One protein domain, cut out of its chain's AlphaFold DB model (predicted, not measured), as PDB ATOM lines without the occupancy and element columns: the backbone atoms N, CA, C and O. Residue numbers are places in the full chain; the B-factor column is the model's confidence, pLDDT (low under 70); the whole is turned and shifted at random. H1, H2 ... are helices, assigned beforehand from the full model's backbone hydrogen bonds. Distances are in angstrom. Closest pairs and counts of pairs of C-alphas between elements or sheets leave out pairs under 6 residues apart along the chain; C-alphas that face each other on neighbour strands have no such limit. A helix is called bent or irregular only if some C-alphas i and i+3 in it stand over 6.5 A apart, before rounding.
ATOM      1  N   ILE A   2     -16.622 -10.781 181.931       35.09
ATOM      2  CA  ILE A   2     -16.284  -9.396 181.529       35.09
ATOM      3  C   ILE A   2     -15.720  -9.259 180.103       35.09
ATOM      4  O   ILE A   2     -16.194  -8.421 179.346       35.09
ATOM      5  N   LEU A   3     -14.765 -10.092 179.675       45.50
ATOM      6  CA  LEU A   3     -14.194  -9.935 178.327       45.50
ATOM      7  C   LEU A   3     -15.050 -10.606 177.233       45.50
ATOM      8  O   LEU A   3     -14.977 -10.223 176.071       45.50
ATOM      9  N   ARG A   4     -15.905 -11.570 177.613       51.72
ATOM     10  CA  ARG A   4     -16.920 -12.182 176.735       51.72
ATOM     11  C   ARG A   4     -17.934 -11.115 176.307       51.72
ATOM     12  O   ARG A   4     -18.349 -11.082 175.158       51.72
ATOM     13  N   ILE A   5     -18.238 -10.192 177.219       51.16
ATOM     14  CA  ILE A   5     -19.023  -8.982 176.974       51.16
ATOM     15  C   ILE A   5     -18.200  -7.942 176.199       51.16
ATOM     16  O   ILE A   5     -18.714  -7.383 175.246       51.16
ATOM     17  N   HIS A   6     -16.922  -7.729 176.527       49.81
ATOM     18  CA  HIS A   6     -16.094  -6.703 175.874       49.81
ATOM     19  C   HIS A   6     -15.818  -6.989 174.386       49.81
ATOM     20  O   HIS A   6     -15.994  -6.103 173.558       49.81
ATOM     21  N   VAL A   7     -15.458  -8.229 174.029       53.25
ATOM     22  CA  VAL A   7     -15.260  -8.636 172.624       53.25
ATOM     23  C   VAL A   7     -16.588  -8.590 171.865       53.25
ATOM     24  O   VAL A   7     -16.633  -8.060 170.763       53.25
ATOM     25  N   THR A   8     -17.690  -9.037 172.479       54.66
ATOM     26  CA  THR A   8     -19.031  -8.972 171.868       54.66
ATOM     27  C   THR A   8     -19.536  -7.530 171.704       54.66
ATOM     28  O   THR A   8     -20.124  -7.210 170.677       54.66
ATOM     29  N   LEU A   9     -19.268  -6.630 172.660       46.00
ATOM     30  CA  LEU A   9     -19.594  -5.199 172.573       46.00
ATOM     31  C   LEU A   9     -18.796  -4.520 171.455       46.00
ATOM     32  O   LEU A   9     -19.368  -3.799 170.649       46.00
ATOM     33  N   GLN A  10     -17.497  -4.795 171.343       52.47
ATOM     34  CA  GLN A  10     -16.646  -4.184 170.318       52.47
ATOM     35  C   GLN A  10     -17.012  -4.663 168.899       52.47
ATOM     36  O   GLN A  10     -17.047  -3.859 167.968       52.47
ATOM     37  N   ILE A  11     -17.379  -5.943 168.767       51.72
ATOM     38  CA  ILE A  11     -17.953  -6.579 167.567       51.72
ATOM     39  C   ILE A  11     -19.281  -5.918 167.177       51.72
ATOM     40  O   ILE A  11     -19.450  -5.492 166.035       51.72
ATOM     41  N   SER A  12     -20.199  -5.768 168.134       51.28
ATOM     42  CA  SER A  12     -21.544  -5.236 167.888       51.28
ATOM     43  C   SER A  12     -21.544  -3.728 167.584       51.28
ATOM     44  O   SER A  12     -22.410  -3.236 166.870       51.28
ATOM     45  N   HIS A  13     -20.550  -2.975 168.070       50.19
ATOM     46  CA  HIS A  13     -20.442  -1.523 167.849       50.19
ATOM     47  C   HIS A  13     -19.690  -1.146 166.557       50.19
ATOM     48  O   HIS A  13     -19.721   0.015 166.156       50.19
ATOM     49  N   LYS A  14     -19.018  -2.104 165.899       55.25
ATOM     50  CA  LYS A  14     -18.280  -1.895 164.635       55.25
ATOM     51  C   LYS A  14     -18.689  -2.836 163.492       55.25
ATOM     52  O   LYS A  14     -18.094  -2.768 162.422       55.25
ATOM     53  N   GLY A  15     -19.662  -3.724 163.705       52.41
ATOM     54  CA  GLY A  15     -20.069  -4.733 162.718       52.41
ATOM     55  C   GLY A  15     -19.004  -5.803 162.432       52.41
ATOM     56  O   GLY A  15     -19.057  -6.448 161.388       52.41
ATOM     57  N   GLN A  16     -18.020  -5.980 163.320       61.00
ATOM     58  CA  GLN A  16     -16.919  -6.931 163.127       61.00
ATOM     59  C   GLN A  16     -17.294  -8.336 163.611       61.00
ATOM     60  O   GLN A  16     -18.033  -8.466 164.574       61.00
ATOM     61  N   THR A  17     -16.766  -9.403 163.009       71.38
ATOM     62  CA  THR A  17     -16.999 -10.788 163.476       71.38
ATOM     63  C   THR A  17     -15.987 -11.223 164.545       71.38
ATOM     64  O   THR A  17     -14.896 -10.661 164.654       71.38
ATOM     65  N   GLN A  18     -16.295 -12.277 165.317       68.19
ATOM     66  CA  GLN A  18     -15.351 -12.862 166.292       68.19
ATOM     67  C   GLN A  18     -14.011 -13.246 165.647       68.19
ATOM     68  O   GLN A  18     -12.950 -13.025 166.231       68.19
ATOM     69  N   GLN A  19     -14.046 -13.758 164.414       72.06
ATOM     70  CA  GLN A  19     -12.850 -14.100 163.648       72.06
ATOM     71  C   GLN A  19     -11.985 -12.872 163.324       72.06
ATOM     72  O   GLN A  19     -10.759 -12.950 163.385       72.06
ATOM     73  N   GLN A  20     -12.602 -11.733 162.997       73.69
ATOM     74  CA  GLN A  20     -11.876 -10.490 162.722       73.69
ATOM     75  C   GLN A  20     -11.182  -9.958 163.979       73.69
ATOM     76  O   GLN A  20      -9.996  -9.643 163.917       73.69
ATOM     77  N   ALA A  21     -11.860  -9.969 165.130       76.25
ATOM     78  CA  ALA A  21     -11.261  -9.558 166.402       76.25
ATOM     79  C   ALA A  21     -10.039 -10.421 166.776       76.25
ATOM     80  O   ALA A  21      -9.001  -9.910 167.196       76.25
ATOM     81  N   VAL A  22     -10.125 -11.738 166.567       79.00
ATOM     82  CA  VAL A  22      -8.997 -12.659 166.774       79.00
ATOM     83  C   VAL A  22      -7.841 -12.343 165.821       79.00
ATOM     84  O   VAL A  22      -6.687 -12.317 166.248       79.00
ATOM     85  N   ASN A  23      -8.133 -12.063 164.548       81.69
ATOM     86  CA  ASN A  23      -7.113 -11.704 163.563       81.69
ATOM     87  C   ASN A  23      -6.402 -10.390 163.920       81.69
ATOM     88  O   ASN A  23      -5.179 -10.322 163.815       81.69
ATOM     89  N   GLU A  24      -7.134  -9.378 164.396       83.94
ATOM     90  CA  GLU A  24      -6.558  -8.111 164.862       83.94
ATOM     91  C   GLU A  24      -5.618  -8.320 166.053       83.94
ATOM     92  O   GLU A  24      -4.495  -7.816 166.051       83.94
ATOM     93  N   ILE A  25      -6.026  -9.129 167.038       85.44
ATOM     94  CA  ILE A  25      -5.173  -9.475 168.183       85.44
ATOM     95  C   ILE A  25      -3.917 -10.217 167.706       85.44
ATOM     96  O   ILE A  25      -2.809  -9.918 168.157       85.44
ATOM     97  N   MET A  26      -4.058 -11.161 166.771       83.00
ATOM     98  CA  MET A  26      -2.927 -11.916 166.222       83.00
ATOM     99  C   MET A  26      -1.959 -11.044 165.411       83.00
ATOM    100  O   MET A  26      -0.766 -11.352 165.397       83.00
ATOM    101  N   ALA A  27      -2.447  -9.965 164.788       87.62
ATOM    102  CA  ALA A  27      -1.652  -9.004 164.024       87.62
ATOM    103  C   ALA A  27      -0.852  -8.028 164.904       87.62
ATOM    104  O   ALA A  27       0.089  -7.393 164.422       87.62
ATOM    105  N   LEU A  28      -1.187  -7.908 166.195       89.00
ATOM    106  CA  LEU A  28      -0.397  -7.103 167.122       89.00
ATOM    107  C   LEU A  28       1.046  -7.649 167.241       89.00
ATOM    108  O   LEU A  28       1.271  -8.858 167.128       89.00
ATOM    109  N   PRO A  29       2.044  -6.795 167.540       88.88
ATOM    110  CA  PRO A  29       3.425  -7.237 167.727       88.88
ATOM    111  C   PRO A  29       3.577  -8.249 168.868       88.88
ATOM    112  O   PRO A  29       2.982  -8.080 169.931       88.88
ATOM    113  N   GLN A  30       4.461  -9.241 168.710       83.38
ATOM    114  CA  GLN A  30       4.655 -10.293 169.722       83.38
ATOM    115  C   GLN A  30       5.058  -9.772 171.106       83.38
ATOM    116  O   GLN A  30       4.652 -10.323 172.123       83.38
ATOM    117  N   LYS A  31       5.811  -8.669 171.153       84.44
ATOM    118  CA  LYS A  31       6.254  -8.031 172.402       84.44
ATOM    119  C   LYS A  31       5.178  -7.163 173.070       84.44
ATOM    120  O   LYS A  31       5.428  -6.604 174.133       84.44
ATOM    121  N   ASN A  32       4.006  -7.003 172.455       86.56
ATOM    122  CA  ASN A  32       2.944  -6.156 172.985       86.56
ATOM    123  C   ASN A  32       2.281  -6.820 174.210       86.56
ATOM    124  O   ASN A  32       1.707  -7.907 174.118       86.56
ATOM    125  N   ALA A  33       2.322  -6.145 175.362       87.50
ATOM    126  CA  ALA A  33       1.750  -6.653 176.609       87.50
ATOM    127  C   ALA A  33       0.220  -6.835 176.550       87.50
ATOM    128  O   ALA A  33      -0.307  -7.773 177.148       87.50
ATOM    129  N   LEU A  34      -0.491  -5.972 175.814       85.56
ATOM    130  CA  LEU A  34      -1.935  -6.086 175.604       85.56
ATOM    131  C   LEU A  34      -2.263  -7.315 174.750       85.56
ATOM    132  O   LEU A  34      -3.135  -8.091 175.129       85.56
ATOM    133  N   ARG A  35      -1.514  -7.545 173.660       86.81
ATOM    134  CA  ARG A  35      -1.643  -8.762 172.835       86.81
ATOM    135  C   ARG A  35      -1.526 -10.013 173.691       86.81
ATOM    136  O   ARG A  35      -2.393 -10.876 173.620       86.81
ATOM    137  N   LYS A  36      -0.474 -10.091 174.513       86.81
ATOM    138  CA  LYS A  36      -0.238 -11.237 175.395       86.81
ATOM    139  C   LYS A  36      -1.437 -11.485 176.314       86.81
ATOM    140  O   LYS A  36      -1.990 -12.575 176.288       86.81
ATOM    141  N   ARG A  37      -1.898 -10.462 177.044       86.94
ATOM    142  CA  ARG A  37      -3.052 -10.587 177.956       86.94
ATOM    143  C   ARG A  37      -4.326 -11.042 177.241       86.94
ATOM    144  O   ARG A  37      -5.068 -11.865 177.770       86.94
ATOM    145  N   LEU A  38      -4.582 -10.511 176.045       86.44
ATOM    146  CA  LEU A  38      -5.753 -10.885 175.254       86.44
ATOM    147  C   LEU A  38      -5.658 -12.335 174.757       86.44
ATOM    148  O   LEU A  38      -6.629 -13.076 174.879       86.44
ATOM    149  N   LEU A  39      -4.493 -12.769 174.265       86.31
ATOM    150  CA  LEU A  39      -4.277 -14.149 173.820       86.31
ATOM    151  C   LEU A  39      -4.314 -15.161 174.973       86.31
ATOM    152  O   LEU A  39      -4.867 -16.243 174.796       86.31
ATOM    153  N   GLU A  40      -3.801 -14.814 176.158       87.00
ATOM    154  CA  GLU A  40      -3.926 -15.649 177.365       87.00
ATOM    155  C   GLU A  40      -5.387 -15.904 177.716       87.00
ATOM    156  O   GLU A  40      -5.770 -17.041 177.995       87.00
ATOM    157  N   LEU A  41      -6.222 -14.866 177.646       85.25
ATOM    158  CA  LEU A  41      -7.636 -15.015 177.944       85.25
ATOM    159  C   LEU A  41      -8.377 -15.822 176.872       85.25
ATOM    160  O   LEU A  41      -9.182 -16.686 177.215       85.25
ATOM    161  N   LEU A  42      -8.081 -15.585 175.589       82.19
ATOM    162  CA  LEU A  42      -8.645 -16.380 174.494       82.19
ATOM    163  C   LEU A  42      -8.260 -17.859 174.616       82.19
ATOM    164  O   LEU A  42      -9.101 -18.733 174.412       82.19
ATOM    165  N   TYR A  43      -7.013 -18.145 174.992       84.31
ATOM    166  CA  TYR A  43      -6.537 -19.506 175.220       84.31
ATOM    167  C   TYR A  43      -7.216 -20.159 176.432       84.31
ATOM    168  O   TYR A  43      -7.632 -21.314 176.355       84.31
ATOM    169  N   HIS A  44      -7.399 -19.416 177.527       84.12
ATOM    170  CA  HIS A  44      -8.129 -19.900 178.697       84.12
ATOM    171  C   HIS A  44      -9.573 -20.274 178.345       84.12
ATOM    172  O   HIS A  44     -10.035 -21.353 178.698       84.12
ATOM    173  N   TRP A  45     -10.267 -19.443 177.566       80.62
ATOM    174  CA  TRP A  45     -11.625 -19.758 177.123       80.62
ATOM    175  C   TRP A  45     -11.692 -20.901 176.127       80.62
ATOM    176  O   TRP A  45     -12.625 -21.697 176.191       80.62
ATOM    177  N   HIS A  46     -10.719 -21.013 175.221       83.06
ATOM    178  CA  HIS A  46     -10.614 -22.186 174.362       83.06
ATOM    179  C   HIS A  46     -10.580 -23.459 175.220       83.06
ATOM    180  O   HIS A  46     -11.320 -24.399 174.940       83.06
ATOM    181  N   ILE A  47      -9.786 -23.473 176.300       82.56
ATOM    182  CA  ILE A  47      -9.754 -24.588 177.256       82.56
ATOM    183  C   ILE A  47     -11.118 -24.771 177.927       82.56
ATOM    184  O   ILE A  47     -11.667 -25.866 177.850       82.56
ATOM    185  N   GLU A  48     -11.681 -23.721 178.533       84.50
ATOM    186  CA  GLU A  48     -12.972 -23.782 179.238       84.50
ATOM    187  C   GLU A  48     -14.095 -24.337 178.358       84.50
ATOM    188  O   GLU A  48     -14.892 -25.146 178.820       84.50
ATOM    189  N   VAL A  49     -14.172 -23.915 177.094       82.25
ATOM    190  CA  VAL A  49     -15.200 -24.383 176.158       82.25
ATOM    191  C   VAL A  49     -14.918 -25.815 175.709       82.25
ATOM    192  O   VAL A  49     -15.849 -26.610 175.636       82.25
ATOM    193  N   THR A  50     -13.652 -26.175 175.479       82.44
ATOM    194  CA  THR A  50     -13.258 -27.537 175.077       82.44
ATOM    195  C   THR A  50     -13.625 -28.582 176.134       82.44
ATOM    196  O   THR A  50     -13.998 -29.697 175.783       82.44
ATOM    197  N   ILE A  51     -13.552 -28.237 177.423       85.06
ATOM    198  CA  ILE A  51     -13.839 -29.173 178.524       85.06
ATOM    199  C   ILE A  51     -15.330 -29.263 178.895       85.06
ATOM    200  O   ILE A  51     -15.695 -30.032 179.788       85.06
ATOM    201  N   LYS A  52     -16.213 -28.496 178.241       85.75
ATOM    202  CA  LYS A  52     -17.658 -28.552 178.505       85.75
ATOM    203  C   LYS A  52     -18.260 -29.881 178.058       85.75
ATOM    204  O   LYS A  52     -18.070 -30.326 176.933       85.75
ATOM    205  N   THR A  53     -19.121 -30.446 178.902       79.69
ATOM    206  CA  THR A  53     -19.845 -31.698 178.614       79.69
ATOM    207  C   THR A  53     -20.957 -31.528 177.569       79.69
ATOM    208  O   THR A  53     -21.300 -32.477 176.868       79.69
ATOM    209  N   ARG A  54     -21.545 -30.329 177.447       86.88
ATOM    210  CA  ARG A  54     -22.536 -29.986 176.413       86.88
ATOM    211  C   ARG A  54     -22.195 -28.631 175.802       86.88
ATOM    212  O   ARG A  54     -22.174 -27.627 176.509       86.88
ATOM    213  N   LEU A  55     -21.949 -28.619 174.494       82.56
ATOM    214  CA  LEU A  55     -21.636 -27.411 173.730       82.56
ATOM    215  C   LEU A  55     -22.913 -26.782 173.173       82.56
ATOM    216  O   LEU A  55     -23.699 -27.459 172.503       82.56
ATOM    217  N   THR A  56     -23.095 -25.481 173.395       84.25
ATOM    218  CA  THR A  56     -24.117 -24.698 172.686       84.25
ATOM    219  C   THR A  56     -23.700 -24.443 171.231       84.25
ATOM    220  O   THR A  56     -22.566 -24.720 170.833       84.25
ATOM    221  N   LYS A  57     -24.610 -23.914 170.405       77.06
ATOM    222  CA  LYS A  57     -24.285 -23.486 169.033       77.06
ATOM    223  C   LYS A  57     -23.173 -22.425 169.033       77.06
ATOM    224  O   LYS A  57     -22.200 -22.573 168.303       77.06
ATOM    225  N   ASP A  58     -23.274 -21.455 169.937       72.50
ATOM    226  CA  ASP A  58     -22.285 -20.389 170.120       72.50
ATOM    227  C   ASP A  58     -20.930 -20.930 170.595       72.50
ATOM    228  O   ASP A  58     -19.887 -20.460 170.156       72.50
ATOM    229  N   ASP A  59     -20.925 -21.943 171.472       73.44
ATOM    230  CA  ASP A  59     -19.691 -22.593 171.926       73.44
ATOM    231  C   ASP A  59     -18.979 -23.309 170.759       73.44
ATOM    232  O   ASP A  59     -17.752 -23.267 170.666       73.44
ATOM    233  N   LYS A  60     -19.729 -23.934 169.838       75.75
ATOM    234  CA  LYS A  60     -19.168 -24.578 168.636       75.75
ATOM    235  C   LYS A  60     -18.591 -23.560 167.651       75.75
ATOM    236  O   LYS A  60     -17.494 -23.774 167.142       75.75
ATOM    237  N   GLU A  61     -19.305 -22.463 167.407       73.56
ATOM    238  CA  GLU A  61     -18.841 -21.370 166.542       73.56
ATOM    239  C   GLU A  61     -17.571 -20.718 167.106       73.56
ATOM    240  O   GLU A  61     -16.583 -20.522 166.395       73.56
ATOM    241  N   LEU A  62     -17.551 -20.479 168.418       72.00
ATOM    242  CA  LEU A  62     -16.393 -19.941 169.117       72.00
ATOM    243  C   LEU A  62     -15.182 -20.882 169.027       72.00
ATOM    244  O   LEU A  62     -14.079 -20.420 168.749       72.00
ATOM    245  N   LEU A  63     -15.363 -22.196 169.211       74.06
ATOM    246  CA  LEU A  63     -14.268 -23.159 169.053       74.06
ATOM    247  C   LEU A  63     -13.704 -23.150 167.627       74.06
ATOM    248  O   LEU A  63     -12.485 -23.091 167.470       74.06
ATOM    249  N   MET A  64     -14.557 -23.148 166.596       75.12
ATOM    250  CA  MET A  64     -14.109 -23.095 165.195       75.12
ATOM    251  C   MET A  64     -13.241 -21.858 164.913       75.12
ATOM    252  O   MET A  64     -12.189 -21.982 164.288       75.12
ATOM    253  N   ASN A  65     -13.623 -20.698 165.453       72.00
ATOM    254  CA  ASN A  65     -12.896 -19.438 165.258       72.00
ATOM    255  C   ASN A  65     -11.612 -19.344 166.109       72.00
ATOM    256  O   ASN A  65     -10.607 -18.765 165.686       72.00
ATOM    257  N   LEU A  66     -11.614 -19.916 167.320       74.31
ATOM    258  CA  LEU A  66     -10.488 -19.825 168.255       74.31
ATOM    259  C   LEU A  66      -9.416 -20.899 168.056       74.31
ATOM    260  O   LEU A  66      -8.278 -20.672 168.462       74.31
ATOM    261  N   THR A  67      -9.732 -22.039 167.431       78.56
ATOM    262  CA  THR A  67      -8.814 -23.195 167.350       78.56
ATOM    263  C   THR A  67      -7.472 -22.819 166.714       78.56
ATOM    264  O   THR A  67      -6.411 -23.107 167.269       78.56
ATOM    265  N   SER A  68      -7.489 -22.112 165.576       80.69
ATOM    266  CA  SER A  68      -6.252 -21.719 164.882       80.69
ATOM    267  C   SER A  68      -5.413 -20.727 165.697       80.69
ATOM    268  O   SER A  68      -4.189 -20.853 165.771       80.69
ATOM    269  N   ALA A  69      -6.059 -19.751 166.339       81.69
ATOM    270  CA  ALA A  69      -5.368 -18.750 167.145       81.69
ATOM    271  C   ALA A  69      -4.789 -19.349 168.433       81.69
ATOM    272  O   ALA A  69      -3.643 -19.062 168.775       81.69
ATOM    273  N   ALA A  70      -5.535 -20.232 169.101       82.56
ATOM    274  CA  ALA A  70      -5.081 -20.954 170.283       82.56
ATOM    275  C   ALA A  70      -3.861 -21.835 169.973       82.56
ATOM    276  O   ALA A  70      -2.884 -21.812 170.722       82.56
ATOM    277  N   GLN A  71      -3.878 -22.551 168.845       84.94
ATOM    278  CA  GLN A  71      -2.756 -23.384 168.412       84.94
ATOM    279  C   GLN A  71      -1.501 -22.548 168.126       84.94
ATOM    280  O   GLN A  71      -0.431 -22.837 168.663       84.94
ATOM    281  N   LYS A  72      -1.638 -21.464 167.352       87.06
ATOM    282  CA  LYS A  72      -0.526 -20.545 167.060       87.06
ATOM    283  C   LYS A  72       0.045 -19.922 168.332       87.06
ATOM    284  O   LYS A  72       1.261 -19.843 168.489       87.06
ATOM    285  N   TYR A  73      -0.822 -19.500 169.251       87.19
ATOM    286  CA  TYR A  73      -0.388 -18.923 170.519       87.19
ATOM    287  C   TYR A  73       0.350 -19.945 171.394       87.19
ATOM    288  O   TYR A  73       1.410 -19.641 171.942       87.19
ATOM    289  N   LYS A  74      -0.145 -21.186 171.463       88.62
ATOM    290  CA  LYS A  74       0.522 -22.287 172.169       88.62
ATOM    291  C   LYS A  74       1.917 -22.561 171.605       88.62
ATOM    292  O   LYS A  74       2.868 -22.695 172.372       88.62
ATOM    293  N   GLU A  75       2.058 -22.624 170.285       90.19
ATOM    294  CA  GLU A  75       3.353 -22.808 169.618       90.19
ATOM    295  C   GLU A  75       4.319 -21.649 169.899       90.19
ATOM    296  O   GLU A  75       5.503 -21.880 170.155       90.19
ATOM    297  N   GLU A  76       3.819 -20.409 169.920       88.44
ATOM    298  CA  GLU A  76       4.609 -19.221 170.261       88.44
ATOM    299  C   GLU A  76       5.159 -19.308 171.693       88.44
ATOM    300  O   GLU A  76       6.366 -19.151 171.899       88.44
ATOM    301  N   ILE A  77       4.306 -19.639 172.666       88.00
ATOM    302  CA  ILE A  77       4.701 -19.805 174.072       88.00
ATOM    303  C   ILE A  77       5.699 -20.954 174.238       88.00
ATOM    304  O   ILE A  77       6.716 -20.786 174.911       88.00
ATOM    305  N   LEU A  78       5.468 -22.104 173.597       90.69
ATOM    306  CA  LEU A  78       6.400 -23.238 173.633       90.69
ATOM    307  C   LEU A  78       7.771 -22.881 173.047       90.69
ATOM    308  O   LEU A  78       8.804 -23.322 173.553       90.69
ATOM    309  N   ARG A  79       7.807 -22.071 171.985       90.50
ATOM    310  CA  ARG A  79       9.063 -21.605 171.394       90.50
ATOM    311  C   ARG A  79       9.796 -20.639 172.324       90.50
ATOM    312  O   ARG A  79      11.004 -20.790 172.496       90.50
ATOM    313  N   GLN A  80       9.089 -19.675 172.914       88.44
ATOM    314  CA  GLN A  80       9.666 -18.703 173.850       88.44
ATOM    315  C   GLN A  80      10.226 -19.397 175.095       88.44
ATOM    316  O   GLN A  80      11.412 -19.269 175.387       88.44
ATOM    317  N   THR A  81       9.414 -20.221 175.756       88.50
ATOM    318  CA  THR A  81       9.822 -20.983 176.948       88.50
ATOM    319  C   THR A  81      10.995 -21.919 176.669       88.50
ATOM    320  O   THR A  81      11.921 -21.992 177.472       88.50
ATOM    321  N   ARG A  82      11.036 -22.581 175.503       94.00
ATOM    322  CA  ARG A  82      12.202 -23.385 175.104       94.00
ATOM    323  C   ARG A  82      13.462 -22.532 174.979       94.00
ATOM    324  O   ARG A  82      14.522 -22.950 175.428       94.00
ATOM    325  N   GLN A  83      13.367 -21.356 174.358       91.56
ATOM    326  CA  GLN A  83      14.513 -20.454 174.215       91.56
ATOM    327  C   GLN A  83      14.997 -19.913 175.564       91.56
ATOM    328  O   GLN A  83      16.203 -19.810 175.777       91.56
ATOM    329  N   GLU A  84      14.079 -19.572 176.465       91.62
ATOM    330  CA  GLU A  84      14.395 -19.119 177.821       91.62
ATOM    331  C   GLU A  84      15.062 -20.229 178.635       91.62
ATOM    332  O   GLU A  84      16.165 -20.018 179.139       91.62
ATOM    333  N   GLY A  85      14.481 -21.432 178.651       94.38
ATOM    334  CA  GLY A  85      15.053 -22.584 179.348       94.38
ATOM    335  C   GLY A  85      16.432 -22.982 178.816       94.38
ATOM    336  O   GLY A  85      17.317 -23.341 179.585       94.38
ATOM    337  N   LEU A  86      16.667 -22.851 177.507       95.31
ATOM    338  CA  LEU A  86      17.974 -23.137 176.911       95.31
ATOM    339  C   LEU A  86      19.026 -22.098 177.333       95.31
ATOM    340  O   LEU A  86      20.159 -22.461 177.641       95.31
ATOM    341  N   LYS A  87      18.651 -20.814 177.420       93.94
ATOM    342  CA  LYS A  87      19.532 -19.753 177.939       93.94
ATOM    343  C   LYS A  87      19.832 -19.932 179.425       93.94
ATOM    344  O   LYS A  87      20.968 -19.714 179.842       93.94
TER     345      LYS A  87
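Overview. This is residues 2 to 87 of the 155 residues of an uncharacterized protein of Beggiatoa sp. PS (UniProt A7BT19). A helical hairpin, H2 and H3, packs on the long bent helix H4, whose residues 78 to 87 stick out; H1 makes a corner with H2. The 86 printed residues, all helix by class, hold H1 to H4 in chain order. The whole is only just compact, close to loose: radius of gyration of the C-alphas 14.0 A, spans 44 by 32 by 20 A.

Arrangement. H1, residues 2 to 14, touches H2, residues 18 to 27, about perpendicular at 82 degrees; closest C-alphas Ile 11 and Gln 18, 6.9 A. H2 and H3, residues 33 to 50, form a hairpin; closest C-alphas Ile 25 and Arg 35, 5.9 A. H4, residues 57 to 87, one helix by its hydrogen bonds, is bent: C-alphas 65 and 68 are 7.0 A apart. Its arm H4b, residues 68 to 87, touches H3 at a steep 61 degrees; closest C-alphas Tyr 43 and Ala 70, 5.3 A. Its arm H4a, residues 57 to 65, touches H2; closest C-alphas Gln 19 and Asn 65, 5.6 A. Every O i to N i+4 pair within H1, H2, H3, H4a and H4b is within hydrogen-bond range.

Along the chain. H1 begins at C-alpha 2 (-16.284, -9.396, 181.529); H4b, 29.0 A long, ends at C-alpha 87 (19.532, -19.753, 177.939).

Size, cuts and confidence. The printed part has no cut; pLDDT is under 70 at residues 2 to 16 and 18.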